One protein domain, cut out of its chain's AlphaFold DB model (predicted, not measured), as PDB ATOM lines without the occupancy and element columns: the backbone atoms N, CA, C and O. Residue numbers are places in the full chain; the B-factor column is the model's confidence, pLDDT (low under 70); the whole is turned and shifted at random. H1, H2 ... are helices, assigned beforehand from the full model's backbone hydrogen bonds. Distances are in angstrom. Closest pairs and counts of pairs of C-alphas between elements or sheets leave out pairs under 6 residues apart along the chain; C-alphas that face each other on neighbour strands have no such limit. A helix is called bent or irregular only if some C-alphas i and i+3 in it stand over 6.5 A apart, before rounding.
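What this domain is: This is residues 2 to 87 of the 88 residues of an uncharacterized protein of Dermabacter sp. HFH0086 (UniProt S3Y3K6). A long, narrow helical hairpin: the long helix H4 runs back past H3 and then H1, which follow one another nearly in line on the other side, while short H2 sits off to the side near H3. Residues 46 to 51 stick out as a loop at one end. The printed part has 86 residues with four named helices, H1, H2, H3, H4 in order, and no named strand: all helix, loose, with a radius of gyration of the C-alphas of 17.0 A and spans of 56 by 28 by 20 A.

How they stand to each other: Begin with H4, residues 52 to 85, assigned as one helix by its hydrogen bonds but bent: C-alphas 72 and 75 are 7.6 A apart. Its arms H4a, residues 52 to 72, and H4b, residues 75 to 85, stand at a steep tilt of 64 degrees. H4a is irregular, with C-alphas 62 and 65 6.8 A apart. Look at its residues 55 to 62, which touch H3, residues 37 to 43, in a helical hairpin at 8 degrees; the closest C-alphas, of Val 37 and Ala 62, are 6.6 A apart. H1, residues 2 to 20, only just touches H4a, with 3 pairs of C-alphas within 8 A, closest Ala 16 and Ile 66 at 6.4 A. Residues 5 to 9 of H1 touch H4b, closest at the C-alphas of Ala 9 and Phe 77, 5.8 A. H2, residues 23 to 28, is close to but not clearly touching H3, about perpendicular at 87 degrees. Every O i to N i+4 pair is within hydrogen-bond range in H1, H2 and H4b, against 2 of 3 in H3 and 15 of 17 in H4a.

Where its parts are: Find C-alpha 2 at (99.490, -19.577, -137.735); H1 runs 27.7 A from there. H4a, 30.4 A, begins at C-alpha 52, (98.099, 14.668, -107.201), and H4b ends at C-alpha 85, (104.207, -7.977, -143.535).

The domain as a whole: The C-alphas farthest apart, of Phe 48 and Lys 87, are 56.0 A apart. The printed part has no cut, and its links are tight or short. Confidence is under 70 at residues 2, 32, 47 to 49, 77 and 79 to 87.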
ATOM      1  N   SER A   2      99.877 -20.978-137.460       62.06
ATOM      2  CA  SER A   2      99.490 -19.577-137.735       62.06
ATOM      3  C   SER A   2      98.240 -19.079-136.989       62.06
ATOM      4  O   SER A   2      98.182 -17.914-136.609       62.06
ATOM      5  N   THR A   3      97.253 -19.943-136.732       72.81
ATOM      6  CA  THR A   3      96.003 -19.570-136.041       72.81
ATOM      7  C   THR A   3      96.204 -19.263-134.558       72.81
ATOM      8  O   THR A   3      95.605 -18.323-134.048       72.81
ATOM      9  N   LEU A   4      97.087 -20.000-133.874       74.94
ATOM     10  CA  LEU A   4      97.405 -19.752-132.464       74.94
ATOM     11  C   LEU A   4      98.064 -18.381-132.259       74.94
ATOM     12  O   LEU A   4      97.713 -17.671-131.324       74.94
ATOM     13  N   ALA A   5      98.984 -17.995-133.150       73.69
ATOM     14  CA  ALA A   5      99.658 -16.698-133.088       73.69
ATOM     15  C   ALA A   5      98.687 -15.531-133.342       73.69
ATOM     16  O   ALA A   5      98.743 -14.515-132.653       73.69
ATOM     17  N   LEU A   6      97.748 -15.703-134.282       76.12
ATOM     18  CA  LEU A   6      96.674 -14.741-134.550       76.12
ATOM     19  C   LEU A   6      95.729 -14.577-133.354       76.12
ATOM     20  O   LEU A   6      95.415 -13.452-132.974       76.12
ATOM     21  N   LEU A   7      95.318 -15.685-132.727       81.06
ATOM     22  CA  LEU A   7      94.488 -15.653-131.520       81.06
ATOM     23  C   LEU A   7      95.224 -15.011-130.340       81.06
ATOM     24  O   LEU A   7      94.618 -14.237-129.608       81.06
ATOM     25  N   ALA A   8      96.524 -15.273-130.177       76.75
ATOM     26  CA  ALA A   8      97.338 -14.639-129.144       76.75
ATOM     27  C   ALA A   8      97.448 -13.120-129.358       76.75
ATOM     28  O   ALA A   8      97.251 -12.352-128.416       76.75
ATOM     29  N   ALA A   9      97.697 -12.669-130.592       76.56
ATOM     30  CA  ALA A   9      97.737 -11.246-130.925       76.56
ATOM     31  C   ALA A   9      96.378 -10.562-130.685       76.56
ATOM     32  O   ALA A   9      96.323  -9.512-130.044       76.56
ATOM     33  N   LEU A  10      95.282 -11.191-131.121       82.75
ATOM     34  CA  LEU A  10      93.922 -10.699-130.893       82.75
ATOM     35  C   LEU A  10      93.584 -10.631-129.400       82.75
ATOM     36  O   LEU A  10      93.094  -9.607-128.936       82.75
ATOM     37  N   ALA A  11      93.879 -11.684-128.635       83.00
ATOM     38  CA  ALA A  11      93.635 -11.722-127.195       83.00
ATOM     39  C   ALA A  11      94.431 -10.638-126.457       83.00
ATOM     40  O   ALA A  11      93.898  -9.994-125.556       83.00
ATOM     41  N   THR A  12      95.673 -10.387-126.875       79.06
ATOM     42  CA  THR A  12      96.507  -9.304-126.332       79.06
ATOM     43  C   THR A  12      95.845  -7.948-126.560       79.06
ATOM     44  O   THR A  12      95.638  -7.189-125.613       79.06
ATOM     45  N   LEU A  13      95.471  -7.663-127.813       81.81
ATOM     46  CA  LEU A  13      94.848  -6.399-128.201       81.81
ATOM     47  C   LEU A  13      93.512  -6.192-127.478       81.81
ATOM     48  O   LEU A  13      93.270  -5.124-126.918       81.81
ATOM     49  N   GLN A  14      92.677  -7.229-127.444       86.56
ATOM     50  CA  GLN A  14      91.364  -7.185-126.814       86.56
ATOM     51  C   GLN A  14      91.470  -6.994-125.299       86.56
ATOM     52  O   GLN A  14      90.701  -6.230-124.726       86.56
ATOM     53  N   THR A  15      92.438  -7.643-124.646       85.25
ATOM     54  CA  THR A  15      92.664  -7.482-123.201       85.25
ATOM     55  C   THR A  15      93.087  -6.054-122.874       85.25
ATOM     56  O   THR A  15      92.554  -5.463-121.938       85.25
ATOM     57  N   ALA A  16      93.989  -5.465-123.668       82.38
ATOM     58  CA  ALA A  16      94.385  -4.069-123.500       82.38
ATOM     59  C   ALA A  16      93.200  -3.104-123.696       82.38
ATOM     60  O   ALA A  16      93.059  -2.152-122.930       82.38
ATOM     61  N   TRP A  17      92.329  -3.374-124.673       83.75
ATOM     62  CA  TRP A  17      91.103  -2.604-124.903       83.75
ATOM     63  C   TRP A  17      90.125  -2.697-123.731       83.75
ATOM     64  O   TRP A  17      89.745  -1.673-123.176       83.75
ATOM     65  N   ILE A  18      89.766  -3.913-123.310       85.31
ATOM     66  CA  ILE A  18      88.817  -4.140-122.209       85.31
ATOM     67  C   ILE A  18      89.337  -3.527-120.906       85.31
ATOM     68  O   ILE A  18      88.565  -2.948-120.149       85.31
ATOM     69  N   TYR A  19      90.642  -3.620-120.644       84.56
ATOM     70  CA  TYR A  19      91.236  -3.056-119.434       84.56
ATOM     71  C   TYR A  19      91.156  -1.520-119.387       84.56
ATOM     72  O   TYR A  19      90.982  -0.947-118.313       84.56
ATOM     73  N   ASN A  20      91.253  -0.849-120.540       83.44
ATOM     74  CA  ASN A  20      91.120   0.609-120.640       83.44
ATOM     75  C   ASN A  20      89.666   1.080-120.804       83.44
ATOM     76  O   ASN A  20      89.419   2.286-120.863       83.44
ATOM     77  N   GLU A  21      88.698   0.165-120.871       85.38
ATOM     78  CA  GLU A  21      87.297   0.517-121.067       85.38
ATOM     79  C   GLU A  21      86.748   1.240-119.828       85.38
ATOM     80  O   GLU A  21      86.674   0.689-118.729       85.38
ATOM     81  N   PHE A  22      86.368   2.505-120.001       83.19
ATOM     82  CA  PHE A  22      85.922   3.371-118.906       83.19
ATOM     83  C   PHE A  22      84.403   3.538-118.878       83.19
ATOM     84  O   PHE A  22      83.794   3.527-117.802       83.19
ATOM     85  N   PHE A  23      83.785   3.699-120.051       83.88
ATOM     86  CA  PHE A  23      82.389   4.107-120.160       83.88
ATOM     87  C   PHE A  23      81.466   2.988-119.688       83.88
ATOM     88  O   PHE A  23      80.752   3.140-118.697       83.88
ATOM     89  N   TRP A  24      81.536   1.828-120.341       84.12
ATOM     90  CA  TRP A  24      80.678   0.692-119.999       84.12
ATOM     91  C   TRP A  24      80.972   0.142-118.613       84.12
ATOM     92  O   TRP A  24      80.057  -0.246-117.890       84.12
ATOM     93  N   ALA A  25      82.242   0.169-118.221       84.69
ATOM     94  CA  ALA A  25      82.674  -0.302-116.923       84.69
ATOM     95  C   ALA A  25      82.050   0.544-115.795       84.69
ATOM     96  O   ALA A  25      81.516  -0.016-114.844       84.69
ATOM     97  N   THR A  26      82.015   1.874-115.934       82.75
ATOM     98  CA  THR A  26      81.384   2.771-114.945       82.75
ATOM     99  C   THR A  26      79.854   2.704-114.981       82.75
ATOM    100  O   THR A  26      79.206   2.779-113.940       82.75
ATOM    101  N   VAL A  27      79.256   2.544-116.166       85.69
ATOM    102  CA  VAL A  27      77.793   2.445-116.315       85.69
ATOM    103  C   VAL A  27      77.253   1.167-115.668       85.69
ATOM    104  O   VAL A  27      76.239   1.217-114.972       85.69
ATOM    105  N   LEU A  28      77.925   0.034-115.889       85.81
ATOM    106  CA  LEU A  28      77.466  -1.289-115.455       85.81
ATOM    107  C   LEU A  28      77.882  -1.628-114.019       85.81
ATOM    108  O   LEU A  28      77.145  -2.317-113.312       85.81
ATOM    109  N   LEU A  29      79.055  -1.172-113.573       83.69
ATOM    110  CA  LEU A  29      79.610  -1.503-112.260       83.69
ATOM    111  C   LEU A  29      79.536  -0.279-111.351       83.69
ATOM    112  O   LEU A  29      80.423   0.565-111.330       83.69
ATOM    113  N   GLN A  30      78.450  -0.213-110.579       74.75
ATOM    114  CA  GLN A  30      78.133   0.931-109.715       74.75
ATOM    115  C   GLN A  30      78.350   0.662-108.215       74.75
ATOM    116  O   GLN A  30      78.046   1.521-107.389       74.75
ATOM    117  N   LYS A  31      78.826  -0.532-107.822       72.25
ATOM    118  CA  LYS A  31      78.980  -0.914-106.405       72.25
ATOM    119  C   LYS A  31      80.362  -1.474-106.066       72.25
ATOM    120  O   LYS A  31      80.780  -2.484-106.632       72.25
ATOM    121  N   GLY A  32      80.962  -0.850-105.047       67.38
ATOM    122  CA  GLY A  32      82.035  -1.366-104.188       67.38
ATOM    123  C   GLY A  32      83.172  -2.086-104.912       67.38
ATOM    124  O   GLY A  32      83.796  -1.547-105.819       67.38
ATOM    125  N   ASP A  33      83.413  -3.327-104.506       73.12
ATOM    126  CA  ASP A  33      84.619  -4.115-104.805       73.12
ATOM    127  C   ASP A  33      84.809  -4.486-106.284       73.12
ATOM    128  O   ASP A  33      85.811  -5.092-106.657       73.12
ATOM    129  N   LYS A  34      83.837  -4.152-107.137       75.94
ATOM    130  CA  LYS A  34      83.889  -4.392-108.583       75.94
ATOM    131  C   LYS A  34      84.140  -3.116-109.378       75.94
ATOM    132  O   LYS A  34      84.014  -3.145-110.599       75.94
ATOM    133  N   PHE A  35      84.446  -1.999-108.716       79.50
ATOM    134  CA  PHE A  35      84.706  -0.754-109.421       79.50
ATOM    135  C   PHE A  35      85.910  -0.901-110.366       79.50
ATOM    136  O   PHE A  35      86.964  -1.397-109.958       79.50
ATOM    137  N   PRO A  36      85.780  -0.470-111.631       83.38
ATOM    138  CA  PRO A  36      86.889  -0.488-112.573       83.38
ATOM    139  C   PRO A  36      88.007   0.434-112.096       83.38
ATOM    140  O   PRO A  36      87.735   1.561-111.680       83.38
ATOM    141  N   VAL A  37      89.265   0.004-112.243       83.81
ATOM    142  CA  VAL A  37      90.437   0.791-111.813       83.81
ATOM    143  C   VAL A  37      90.446   2.189-112.447       83.81
ATOM    144  O   VAL A  37      90.777   3.173-111.790       83.81
ATOM    145  N   THR A  38      90.002   2.291-113.704       81.19
ATOM    146  CA  THR A  38      89.896   3.541-114.468       81.19
ATOM    147  C   THR A  38      88.884   4.512-113.848       81.19
ATOM    148  O   THR A  38      89.123   5.717-113.796       81.19
ATOM    149  N   SER A  39      87.782   3.992-113.306       79.12
ATOM    150  CA  SER A  39      86.752   4.764-112.606       79.12
ATOM    151  C   SER A  39      87.167   5.114-111.176       79.12
ATOM    152  O   SER A  39      86.984   6.250-110.734       79.12
ATOM    153  N   SER A  40      87.819   4.189-110.465       80.56
ATOM    154  CA  SER A  40      88.377   4.431-109.129       80.56
ATOM    155  C   SER A  40      89.425   5.544-109.131       80.56
ATOM    156  O   SER A  40      89.408   6.389-108.241       80.56
ATOM    157  N   LEU A  41      90.284   5.616-110.155       84.19
ATOM    158  CA  LEU A  41      91.224   6.730-110.329       84.19
ATOM    159  C   LEU A  41      90.515   8.074-110.487       84.19
ATOM    160  O   LEU A  41      90.972   9.081-109.954       84.19
ATOM    161  N   ASN A  42      89.382   8.098-111.189       81.81
ATOM    162  CA  ASN A  42      88.600   9.319-111.336       81.81
ATOM    163  C   ASN A  42      87.949   9.742-110.008       81.81
ATOM    164  O   ASN A  42      87.831  10.931-109.742       81.81
ATOM    165  N   ASN A  43      87.608   8.788-109.133       79.06
ATOM    166  CA  ASN A  43      87.109   9.074-107.784       79.06
ATOM    167  C   ASN A  43      88.186   9.665-106.850       79.06
ATOM    168  O   ASN A  43      87.840  10.337-105.883       79.06
ATOM    169  N   LEU A  44      89.481   9.467-107.137       80.81
ATOM    170  CA  LEU A  44      90.570  10.119-106.389       80.81
ATOM    171  C   LEU A  44      90.656  11.629-106.664       80.81
ATOM    172  O   LEU A  44      91.267  12.367-105.889       80.81
ATOM    173  N   LYS A  45      90.040  12.106-107.753       78.50
ATOM    174  CA  LYS A  45      89.863  13.537-108.004       78.50
ATOM    175  C   LYS A  45      88.727  14.047-107.121       78.50
ATOM    176  O   LYS A  45      87.557  13.966-107.484       78.50
ATOM    177  N   GLY A  46      89.071  14.542-105.933       71.06
ATOM    178  CA  GLY A  46      88.092  15.118-105.015       71.06
ATOM    179  C   GLY A  46      87.401  16.347-105.615       71.06
ATOM    180  O   GLY A  46      88.008  17.108-106.368       71.06
ATOM    181  N   SER A  47      86.134  16.571-105.251       66.56
ATOM    182  CA  SER A  47      85.314  17.670-105.795       66.56
ATOM    183  C   SER A  47      85.839  19.077-105.475       66.56
ATOM    184  O   SER A  47      85.462  20.024-106.155       66.56
ATOM    185  N   PHE A  48      86.696  19.216-104.457       68.44
ATOM    186  CA  PHE A  48      87.253  20.501-104.014       68.44
ATOM    187  C   PHE A  48      88.786  20.536-104.022       68.44
ATOM    188  O   PHE A  48      89.371  21.572-104.318       68.44
ATOM    189  N   PHE A  49      89.442  19.407-103.733       69.31
ATOM    190  CA  PHE A  49      90.897  19.262-103.751       69.31
ATOM    191  C   PHE A  49      91.266  17.879-104.293       69.31
ATOM    192  O   PHE A  49      90.648  16.882-103.925       69.31
ATOM    193  N   THR A  50      92.269  17.821-105.170       82.19
ATOM    194  CA  THR A  50      92.826  16.569-105.700       82.19
ATOM    195  C   THR A  50      94.230  16.377-105.145       82.19
ATOM    196  O   THR A  50      95.088  17.240-105.329       82.19
ATOM    197  N   ASP A  51      94.477  15.240-104.498       85.19
ATOM    198  CA  ASP A  51      95.831  14.835-104.128       85.19
ATOM    199  C   ASP A  51      96.533  14.247-105.360       85.19
ATOM    200  O   ASP A  51      96.325  13.094-105.748       85.19
ATOM    201  N   TYR A  52      97.357  15.070-106.009       86.06
ATOM    202  CA  TYR A  52      98.099  14.668-107.201       86.06
ATOM    203  C   TYR A  52      99.162  13.607-106.921       86.06
ATOM    204  O   TYR A  52      99.487  12.847-107.836       86.06
ATOM    205  N   ASN A  53      99.676  13.506-105.692       87.94
ATOM    206  CA  ASN A  53     100.629  12.457-105.334       87.94
ATOM    207  C   ASN A  53      99.908  11.109-105.302       87.94
ATOM    208  O   ASN A  53     100.369  10.147-105.920       87.94
ATOM    209  N   LEU A  54      98.735  11.061-104.666       87.62
ATOM    210  CA  LEU A  54      97.911   9.855-104.605       87.62
ATOM    211  C   LEU A  54      97.378   9.449-105.987       87.62
ATOM    212  O   LEU A  54      97.447   8.276-106.355       87.62
ATOM    213  N   LEU A  55      96.904  10.411-106.782       88.94
ATOM    214  CA  LEU A  55      96.421  10.157-108.141       88.94
ATOM    215  C   LEU A  55      97.539   9.641-109.059       88.94
ATOM    216  O   LEU A  55      97.321   8.700-109.825       88.94
ATOM    217  N   SER A  56      98.737  10.223-108.972       88.50
ATOM    218  CA  SER A  56      99.900   9.779-109.751       88.50
ATOM    219  C   SER A  56     100.331   8.368-109.356       88.50
ATOM    220  O   SER A  56     100.519   7.521-110.228       88.50
ATOM    221  N   ALA A  57     100.414   8.082-108.053       90.00
ATOM    222  CA  ALA A  57     100.751   6.752-107.551       90.00
ATOM    223  C   ALA A  57      99.738   5.693-108.018       90.00
ATOM    224  O   ALA A  57     100.128   4.649-108.541       90.00
ATOM    225  N   GLY A  58      98.437   5.989-107.913       88.69
ATOM    226  CA  GLY A  58      97.380   5.111-108.417       88.69
ATOM    227  C   GLY A  58      97.467   4.892-109.929       88.69
ATOM    228  O   GLY A  58      97.285   3.770-110.397       88.69
ATOM    229  N   SER A  59      97.781   5.937-110.698       88.19
ATOM    230  CA  SER A  59      97.900   5.853-112.161       88.19
ATOM    231  C   SER A  59      99.069   4.962-112.591       88.19
ATOM    232  O   SER A  59      98.928   4.176-113.525       88.19
ATOM    233  N   ILE A  60     100.200   5.023-111.876       90.75
ATOM    234  CA  ILE A  60     101.338   4.117-112.100       90.75
ATOM    235  C   ILE A  60     100.917   2.669-111.833       90.75
ATOM    236  O   ILE A  60     101.177   1.799-112.661       90.75
ATOM    237  N   ILE A  61     100.221   2.412-110.721       90.44
ATOM    238  CA  ILE A  61      99.735   1.067-110.374       90.44
ATOM    239  C   ILE A  61      98.749   0.550-111.430       90.44
ATOM    240  O   ILE A  61      98.849  -0.604-111.841       90.44
ATOM    241  N   ALA A  62      97.840   1.394-111.919       87.94
ATOM    242  CA  ALA A  62      96.888   1.034-112.967       87.94
ATOM    243  C   ALA A  62      97.553   0.752-114.325       87.94
ATOM    244  O   ALA A  62      97.027  -0.022-115.117       87.94
ATOM    245  N   ALA A  63      98.723   1.331-114.603       87.06
ATOM    246  CA  ALA A  63      99.474   1.022-115.817       87.06
ATOM    247  C   ALA A  63     100.198  -0.339-115.745       87.06
ATOM    248  O   ALA A  63     100.465  -0.946-116.787       87.06
ATOM    249  N   LEU A  64     100.502  -0.850-114.543       90.06
ATOM    250  CA  LEU A  64     101.300  -2.072-114.367       90.06
ATOM    251  C   LEU A  64     100.729  -3.305-115.083       90.06
ATOM    252  O   LEU A  64     101.515  -3.988-115.740       90.06
ATOM    253  N   PRO A  65      99.421  -3.624-115.029       85.81
ATOM    254  CA  PRO A  65      98.908  -4.842-115.656       85.81
ATOM    255  C   PRO A  65      99.072  -4.841-117.175       85.81
ATOM    256  O   PRO A  65      99.423  -5.868-117.751       85.81
ATOM    257  N   ILE A  66      98.892  -3.680-117.815       84.31
ATOM    258  CA  ILE A  66      99.123  -3.523-119.256       84.31
ATOM    259  C   ILE A  66     100.612  -3.681-119.568       84.31
ATOM    260  O   ILE A  66     100.962  -4.364-120.528       84.31
ATOM    261  N   LEU A  67     101.496  -3.089-118.758       86.69
ATOM    262  CA  LEU A  67     102.943  -3.225-118.940       86.69
ATOM    263  C   LEU A  67     103.393  -4.684-118.796       86.69
ATOM    264  O   LEU A  67     104.147  -5.176-119.630       86.69
ATOM    265  N   ILE A  68     102.897  -5.398-117.783       88.38
ATOM    266  CA  ILE A  68     103.181  -6.825-117.578       88.38
ATOM    267  C   ILE A  68     102.691  -7.637-118.780       88.38
ATOM    268  O   ILE A  68     103.450  -8.435-119.330       88.38
ATOM    269  N   LEU A  69     101.451  -7.402-119.220       83.81
ATOM    270  CA  LEU A  69     100.875  -8.050-120.398       83.81
ATOM    271  C   LEU A  69     101.748  -7.807-121.637       83.81
ATOM    272  O   LEU A  69     102.074  -8.748-122.360       83.81
ATOM    273  N   PHE A  70     102.186  -6.563-121.841       81.44
ATOM    274  CA  PHE A  70     103.075  -6.192-122.933       81.44
ATOM    275  C   PHE A  70     104.404  -6.946-122.865       81.44
ATOM    276  O   PHE A  70     104.778  -7.571-123.851       81.44
ATOM    277  N   PHE A  71     105.093  -6.976-121.721       85.44
ATOM    278  CA  PHE A  71     106.370  -7.691-121.595       85.44
ATOM    279  C   PHE A  71     106.242  -9.195-121.858       85.44
ATOM    280  O   PHE A  71     107.101  -9.776-122.527       85.44
ATOM    281  N   VAL A  72     105.163  -9.823-121.382       83.38
ATOM    282  CA  VAL A  72     104.896 -11.249-121.623       83.38
ATOM    283  C   VAL A  72     104.641 -11.515-123.110       83.38
ATOM    284  O   VAL A  72     105.118 -12.510-123.658       83.38
ATOM    285  N   LEU A  73     103.916 -10.620-123.786       76.94
ATOM    286  CA  LEU A  73     103.431 -10.840-125.150       76.94
ATOM    287  C   LEU A  73     104.270 -10.148-126.230       76.94
ATOM    288  O   LEU A  73     104.051 -10.423-127.409       76.94
ATOM    289  N   GLN A  74     105.283  -9.345-125.875       77.62
ATOM    290  CA  GLN A  74     106.070  -8.549-126.829       77.62
ATOM    291  C   GLN A  74     106.645  -9.402-127.966       77.62
ATOM    292  O   GLN A  74     106.630  -8.994-129.123       77.62
ATOM    293  N   ARG A  75     107.105 -10.627-127.665       70.25
ATOM    294  CA  ARG A  75     107.671 -11.541-128.672       70.25
ATOM    295  C   ARG A  75     106.611 -12.042-129.655       70.25
ATOM    296  O   ARG A  75     106.886 -12.127-130.848       70.25
ATOM    297  N   GLN A  76     105.411 -12.355-129.165       72.19
ATOM    298  CA  GLN A  76     104.288 -12.815-129.990       72.19
ATOM    299  C   GLN A  76     103.724 -11.672-130.836       72.19
ATOM    300  O   GLN A  76     103.440 -11.860-132.014       72.19
ATOM    301  N   PHE A  77     103.632 -10.475-130.257       68.31
ATOM    302  CA  PHE A  77     103.183  -9.274-130.951       68.31
ATOM    303  C   PHE A  77     104.129  -8.908-132.104       68.31
ATOM    304  O   PHE A  77     103.684  -8.766-133.240       68.31
ATOM    305  N   VAL A  78     105.446  -8.871-131.855       70.62
ATOM    306  CA  VAL A  78     106.462  -8.617-132.894       70.62
ATOM    307  C   VAL A  78     106.444  -9.699-133.980       70.62
ATOM    308  O   VAL A  78     106.470  -9.371-135.163       70.62
ATOM    309  N   SER A  79     106.336 -10.981-133.611       66.81
ATOM    310  CA  SER A  79     106.256 -12.078-134.588       66.81
ATOM    311  C   SER A  79     104.951 -12.082-135.398       66.81
ATOM    312  O   SER A  79     104.943 -12.540-136.540       66.81
ATOM    313  N   GLY A  80     103.843 -11.613-134.820       65.94
ATOM    314  CA  GLY A  80     102.559 -11.478-135.505       65.94
ATOM    315  C   GLY A  80     102.565 -10.346-136.534       65.94
ATOM    316  O   GLY A  80     102.075 -10.534-137.647       65.94
ATOM    317  N   LEU A  81     103.183  -9.206-136.198       66.50
ATOM    318  CA  LEU A  81     103.351  -8.073-137.116       66.50
ATOM    319  C   LEU A  81     104.213  -8.440-138.334       66.50
ATOM    320  O   LEU A  81     103.876  -8.079-139.461       66.50
ATOM    321  N   THR A  82     105.294  -9.201-138.140       66.62
ATOM    322  CA  THR A  82     106.192  -9.590-139.241       66.62
ATOM    323  C   THR A  82     105.592 -10.652-140.162       66.62
ATOM    324  O   THR A  82     105.779 -10.560-141.374       66.62
ATOM    325  N   MET A  83     104.800 -11.603-139.649       61.06
ATOM    326  CA  MET A  83     104.074 -12.575-140.489       61.06
ATOM    327  C   MET A  83     102.984 -11.932-141.365       61.06
ATOM    328  O   MET A  83     102.672 -12.458-142.433       61.06
ATOM    329  N   GLY A  84     102.398 -10.811-140.931       60.44
ATOM    330  CA  GLY A  84     101.470 -10.024-141.751       60.44
ATOM    331  C   GLY A  84     102.169  -9.216-142.849       60.44
ATOM    332  O   GLY A  84     101.591  -9.000-143.909       60.44
ATOM    333  N   SER A  85     103.425  -8.819-142.620       59.66
ATOM    334  CA  SER A  85     104.207  -7.977-143.535       59.66
ATOM    335  C   SER A  85     104.763  -8.717-144.755       59.66
ATOM    336  O   SER A  85     105.029  -8.074-145.761       59.66
ATOM    337  N   THR A  86     104.951 -10.039-144.704       56.25
ATOM    338  CA  THR A  86     105.528 -10.819-145.822       56.25
ATOM    339  C   THR A  86     104.498 -11.268-146.866       56.25
ATOM    340  O   THR A  86     104.833 -12.042-147.757       56.25
ATOM    341  N   LYS A  87     103.231 -10.853-146.731       49.88
ATOM    342  CA  LYS A  87     102.166 -11.088-147.726       49.88
ATOM    343  C   LYS A  87     101.847  -9.852-148.584       49.88
ATOM    344  O   LYS A  87     100.862  -9.891-149.319       49.88
TER     345      LYS A  87